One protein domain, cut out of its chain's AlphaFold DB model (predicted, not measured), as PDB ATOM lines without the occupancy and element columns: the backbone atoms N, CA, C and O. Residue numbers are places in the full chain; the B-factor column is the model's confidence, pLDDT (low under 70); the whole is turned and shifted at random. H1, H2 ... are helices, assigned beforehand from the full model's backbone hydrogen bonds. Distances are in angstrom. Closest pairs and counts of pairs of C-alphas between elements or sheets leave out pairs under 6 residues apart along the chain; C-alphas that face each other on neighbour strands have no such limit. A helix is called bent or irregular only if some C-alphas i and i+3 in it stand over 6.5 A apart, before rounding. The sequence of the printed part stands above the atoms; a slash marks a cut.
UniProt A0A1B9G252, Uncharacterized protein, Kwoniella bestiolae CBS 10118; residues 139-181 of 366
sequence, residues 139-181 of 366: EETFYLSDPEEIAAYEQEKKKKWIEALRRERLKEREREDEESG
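AT A GLANCE: This is residues 139 to 181 of the 366 residues of an uncharacterized protein of Kwoniella bestiolae CBS 10118 (UniProt A0A1B9G252). Picture one long, straight helix, H2, with a single turn of helix, H1, folded back over its first turns by a tight link; most of H2 sticks out with nothing beside it. H2 makes the length of the rod, and residues 155 to 181, of which 155 to 179 belong to H2, stand free. The printed part has 43 residues with two named helices, H1 then H2 along the chain, and no named strand, in the class all helix. It is extended, with a radius of gyration of the C-alphas of 16.7 A, and the C-alphas span 53 by 16 by 6 A.

HOW THE PARTS SIT: Begin with H1, residues 139 to 142, and go through a tight link of 4 residues into H2, residues 147 to 179. Look at Thr 141 and Ile 150: their C-alphas, the closest of the two helices, are 6.0 A apart. H1 and H2 are close but not clearly touching, with 2 pairs of C-alphas within 8 A. In the backbone of H2 you will find every O i to N i+4 pair within hydrogen-bond range; H1 is too short for such a pair, and its one O i to N i+3 pair is within range.

IN THESE COORDINATES: Find C-alpha 139 at (167.605, 198.468, 222.838), where H1 begins; it ends at Phe 142, 5.2 A away from C-alpha to C-alpha. Next find C-alpha 147 at (157.190, 199.698, 212.188); from there H2 runs 47.6 A to C-alpha 179 at (185.320, 236.505, 223.057). Neither helix is bent.

THE WHOLE: Look to Ser 145 in the link and Gly 181 at the end of the printed part for the two C-alphas farthest apart, 53.4 A. The printed part has no cut, and its one link between helices is tight. In the B-factor column the mean pLDDT of the printed part is 83.4, and residues 177 to 181 are under 70, where the model's confidence is low.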
ATOM      1  N   GLU A 139     168.371 198.667 221.603       81.75
ATOM      2  CA  GLU A 139     167.605 198.468 222.838       81.75
ATOM      3  C   GLU A 139     166.330 199.324 222.862       81.75
ATOM      4  O   GLU A 139     165.275 198.843 223.259       81.75
ATOM      5  N   GLU A 140     166.397 200.566 222.382       78.69
ATOM      6  CA  GLU A 140     165.264 201.497 222.414       78.69
ATOM      7  C   GLU A 140     164.211 201.159 221.346       78.69
ATOM      8  O   GLU A 140     163.014 201.158 221.625       78.69
ATOM      9  N   THR A 141     164.652 200.750 220.153       82.19
ATOM     10  CA  THR A 141     163.769 200.277 219.071       82.19
ATOM     11  C   THR A 141     163.166 198.897 219.339       82.19
ATOM     12  O   THR A 141     162.114 198.591 218.788       82.19
ATOM     13  N   PHE A 142     163.760 198.080 220.219       84.31
ATOM     14  CA  PHE A 142     163.228 196.759 220.586       84.31
ATOM     15  C   PHE A 142     161.875 196.831 221.313       84.31
ATOM     16  O   PHE A 142     161.080 195.895 221.227       84.31
ATOM     17  N   TYR A 143     161.599 197.928 222.023       82.81
ATOM     18  CA  TYR A 143     160.323 198.135 222.716       82.81
ATOM     19  C   TYR A 143     159.215 198.681 221.806       82.81
ATOM     20  O   TYR A 143     158.041 198.607 222.172       82.81
ATOM     21  N   LEU A 144     159.571 199.195 220.626       86.56
ATOM     22  CA  LEU A 144     158.627 199.726 219.647       86.56
ATOM     23  C   LEU A 144     158.127 198.559 218.793       86.56
ATOM     24  O   LEU A 144     158.876 197.943 218.037       86.56
ATOM     25  N   SER A 145     156.859 198.195 218.971       84.94
ATOM     26  CA  SER A 145     156.277 197.011 218.317       84.94
ATOM     27  C   SER A 145     155.822 197.301 216.886       84.94
ATOM     28  O   SER A 145     155.724 196.382 216.070       84.94
ATOM     29  N   ASP A 146     155.578 198.576 216.583       91.12
ATOM     30  CA  ASP A 146     155.026 199.009 215.312       91.12
ATOM     31  C   ASP A 146     156.119 199.599 214.405       91.12
ATOM     32  O   ASP A 146     156.893 200.463 214.827       91.12
ATOM     33  N   PRO A 147     156.182 199.195 213.123       88.50
ATOM     34  CA  PRO A 147     157.190 199.698 212.188       88.50
ATOM     35  C   PRO A 147     157.066 201.209 211.930       88.50
ATOM     36  O   PRO A 147     158.053 201.866 211.605       88.50
ATOM     37  N   GLU A 148     155.868 201.771 212.092       88.38
ATOM     38  CA  GLU A 148     155.624 203.212 211.990       88.38
ATOM     39  C   GLU A 148     156.211 203.979 213.186       88.38
ATOM     40  O   GLU A 148     156.787 205.055 213.013       88.38
ATOM     41  N   GLU A 149     156.151 203.393 214.384       86.12
ATOM     42  CA  GLU A 149     156.710 203.968 215.607       86.12
ATOM     43  C   GLU A 149     158.245 203.969 215.567       86.12
ATOM     44  O   GLU A 149     158.873 204.976 215.900       86.12
ATOM     45  N   ILE A 150     158.848 202.891 215.052       86.81
ATOM     46  CA  ILE A 150     160.297 202.803 214.811       86.81
ATOM     47  C   ILE A 150     160.749 203.908 213.842       86.81
ATOM     48  O   ILE A 150     161.707 204.629 214.124       86.81
ATOM     49  N   ALA A 151     160.036 204.099 212.727       87.88
ATOM     50  CA  ALA A 151     160.374 205.134 211.749       87.88
ATOM     51  C   ALA A 151     160.225 206.555 212.325       87.88
ATOM     52  O   ALA A 151     161.065 207.424 212.068       87.88
ATOM     53  N   ALA A 152     159.181 206.806 213.121       89.69
ATOM     54  CA  ALA A 152     158.981 208.088 213.791       89.69
ATOM     55  C   ALA A 152     160.094 208.378 214.813       89.69
ATOM     56  O   ALA A 152     160.614 209.497 214.855       89.69
ATOM     57  N   TYR A 153     160.505 207.366 215.581       89.44
ATOM     58  CA  TYR A 153     161.602 207.457 216.540       89.44
ATOM     59  C   TYR A 153     162.937 207.793 215.853       89.44
ATOM     60  O   TYR A 153     163.627 208.735 216.256       89.44
ATOM     61  N   GLU A 154     163.272 207.116 214.751       89.19
ATOM     62  CA  GLU A 154     164.478 207.417 213.969       89.19
ATOM     63  C   GLU A 154     164.462 208.847 213.403       89.19
ATOM     64  O   GLU A 154     165.471 209.564 213.448       89.19
ATOM     65  N   GLN A 155     163.310 209.303 212.900       89.19
ATOM     66  CA  GLN A 155     163.149 210.669 212.402       89.19
ATOM     67  C   GLN A 155     163.285 211.711 213.514       89.19
ATOM     68  O   GLN A 155     163.963 212.728 213.325       89.19
ATOM     69  N   GLU A 156     162.681 211.475 214.679       90.81
ATOM     70  CA  GLU A 156     162.791 212.376 215.821       90.81
ATOM     71  C   GLU A 156     164.231 212.428 216.338       90.81
ATOM     72  O   GLU A 156     164.751 213.515 216.606       90.81
ATOM     73  N   LYS A 157     164.917 211.284 216.402       91.75
ATOM     74  CA  LYS A 157     166.328 211.215 216.781       91.75
ATOM     75  C   LYS A 157     167.205 212.000 215.812       91.75
ATOM     76  O   LYS A 157     168.007 212.834 216.243       91.75
ATOM     77  N   LYS A 158     167.008 211.816 214.503       91.62
ATOM     78  CA  LYS A 158     167.704 212.595 213.468       91.62
ATOM     79  C   LYS A 158     167.429 214.091 213.624       91.62
ATOM     80  O   LYS A 158     168.361 214.893 213.570       91.62
ATOM     81  N   LYS A 159     166.176 214.480 213.869       93.12
ATOM     82  CA  LYS A 159     165.789 215.877 214.100       93.12
ATOM     83  C   LYS A 159     166.471 216.455 215.341       93.12
ATOM     84  O   LYS A 159     167.056 217.531 215.249       93.12
ATOM     85  N   LYS A 160     166.453 215.739 216.471       92.56
ATOM     86  CA  LYS A 160     167.126 216.135 217.721       92.56
ATOM     87  C   LYS A 160     168.629 216.304 217.517       92.56
ATOM     88  O   LYS A 160     169.196 217.276 218.008       92.56
ATOM     89  N   TRP A 161     169.258 215.410 216.758       91.12
ATOM     90  CA  TRP A 161     170.680 215.497 216.429       91.12
ATOM     91  C   TRP A 161     171.006 216.724 215.565       91.12
ATOM     92  O   TRP A 161     171.906 217.495 215.900       91.12
ATOM     93  N   ILE A 162     170.220 216.976 214.513       88.56
ATOM     94  CA  ILE A 162     170.363 218.177 213.671       88.56
ATOM     95  C   ILE A 162     170.161 219.451 214.500       88.56
ATOM     96  O   ILE A 162     170.918 220.416 214.372       88.56
ATOM     97  N   GLU A 163     169.152 219.470 215.368       92.06
ATOM     98  CA  GLU A 163     168.871 220.615 216.229       92.06
ATOM     99  C   GLU A 163     169.978 220.833 217.267       92.06
ATOM    100  O   GLU A 163     170.341 221.976 217.541       92.06
ATOM    101  N   ALA A 164     170.562 219.758 217.804       92.56
ATOM    102  CA  ALA A 164     171.719 219.827 218.689       92.56
ATOM    103  C   ALA A 164     172.930 220.457 218.002       92.56
ATOM    104  O   ALA A 164     173.462 221.431 218.529       92.56
ATOM    105  N   LEU A 165     173.278 220.007 216.795       90.69
ATOM    106  CA  LEU A 165     174.344 220.615 215.993       90.69
ATOM    107  C   LEU A 165     174.056 222.080 215.649       90.69
ATOM    108  O   LEU A 165     174.952 222.923 215.640       90.69
ATOM    109  N   ARG A 166     172.798 222.422 215.348       91.25
ATOM    110  CA  ARG A 166     172.408 223.815 215.100       91.25
ATOM    111  C   ARG A 166     172.595 224.669 216.348       91.25
ATOM    112  O   ARG A 166     173.129 225.768 216.245       91.25
ATOM    113  N   ARG A 167     172.150 224.174 217.502       88.94
ATOM    114  CA  ARG A 167     172.255 224.864 218.789       88.94
ATOM    115  C   ARG A 167     173.705 225.041 219.209       88.94
ATOM    116  O   ARG A 167     174.060 226.118 219.660       88.94
ATOM    117  N   GLU A 168     174.531 224.019 219.019       89.44
ATOM    118  CA  GLU A 168     175.965 224.071 219.285       89.44
ATOM    119  C   GLU A 168     176.653 225.129 218.418       89.44
ATOM    120  O   GLU A 168     177.332 225.993 218.957       89.44
ATOM    121  N   ARG A 169     176.374 225.167 217.107       87.94
ATOM    122  CA  ARG A 169     176.904 226.215 216.215       87.94
ATOM    123  C   ARG A 169     176.435 227.622 216.588       87.94
ATOM    124  O   ARG A 169     177.205 228.571 216.498       87.94
ATOM    125  N   LEU A 170     175.171 227.772 216.987       85.19
ATOM    126  CA  LEU A 170     174.630 229.054 217.454       85.19
ATOM    127  C   LEU A 170     175.316 229.511 218.743       85.19
ATOM    128  O   LEU A 170     175.701 230.670 218.846       85.19
ATOM    129  N   LYS A 171     175.514 228.580 219.677       87.62
ATOM    130  CA  LYS A 171     176.212 228.815 220.939       87.62
ATOM    131  C   LYS A 171     177.691 229.137 220.724       87.62
ATOM    132  O   LYS A 171     178.244 229.972 221.425       87.62
ATOM    133  N   GLU A 172     178.342 228.489 219.764       82.56
ATOM    134  CA  GLU A 172     179.734 228.781 219.425       82.56
ATOM    135  C   GLU A 172     179.892 230.169 218.801       82.56
ATOM    136  O   GLU A 172     180.814 230.885 219.175       82.56
ATOM    137  N   ARG A 173     178.954 230.592 217.945       76.75
ATOM    138  CA  ARG A 173     178.926 231.967 217.428       76.75
ATOM    139  C   ARG A 173     178.699 232.994 218.539       76.75
ATOM    140  O   ARG A 173     179.401 233.990 218.580       76.75
ATOM    141  N   GLU A 174     177.760 232.736 219.448       76.50
ATOM    142  CA  GLU A 174     177.520 233.600 220.613       76.50
ATOM    143  C   GLU A 174     178.787 233.735 221.476       76.50
ATOM    144  O   GLU A 174     179.171 234.841 221.846       76.50
ATOM    145  N   ARG A 175     179.506 232.626 221.697       80.44
ATOM    146  CA  ARG A 175     180.800 232.614 222.392       80.44
ATOM    147  C   ARG A 175     181.886 233.394 221.641       80.44
ATOM    148  O   ARG A 175     182.667 234.088 222.278       80.44
ATOM    149  N   GLU A 176     181.962 233.285 220.316       70.25
ATOM    150  CA  GLU A 176     182.937 234.018 219.493       70.25
ATOM    151  C   GLU A 176     182.648 235.529 219.472       70.25
ATOM    152  O   GLU A 176     183.581 236.333 219.519       70.25
ATOM    153  N   ASP A 177     181.371 235.921 219.465       65.25
ATOM    154  CA  ASP A 177     180.930 237.315 219.562       65.25
ATOM    155  C   ASP A 177     181.225 237.915 220.955       65.25
ATOM    156  O   ASP A 177     181.567 239.099 221.061       65.25
ATOM    157  N   GLU A 178     181.135 237.105 222.019       64.62
ATOM    158  CA  GLU A 178     181.575 237.462 223.376       64.62
ATOM    159  C   GLU A 178     183.109 237.577 223.476       64.62
ATOM    160  O   GLU A 178     183.623 238.567 224.003       64.62
ATOM    161  N   GLU A 179     183.855 236.598 222.950       61.06
ATOM    162  CA  GLU A 179     185.320 236.505 223.057       61.06
ATOM    163  C   GLU A 179     186.052 237.513 222.157       61.06
ATOM    164  O   GLU A 179     187.069 238.082 222.557       61.06
ATOM    165  N   SER A 180     185.514 237.817 220.972       51.41
ATOM    166  CA  SER A 180     186.100 238.801 220.051       51.41
ATOM    167  C   SER A 180     185.988 240.242 220.559       51.41
ATOM    168  O   SER A 180     186.552 241.154 219.952       51.41
ATOM    169  N   GLY A 181     185.257 240.490 221.654       46.00
ATOM    170  CA  GLY A 181     185.162 241.804 222.295       46.00
ATOM    171  C   GLY A 181     184.543 242.903 221.423       46.00
ATOM    172  O   GLY A 181     184.483 244.058 221.850       46.00
TER     173      GLY A 181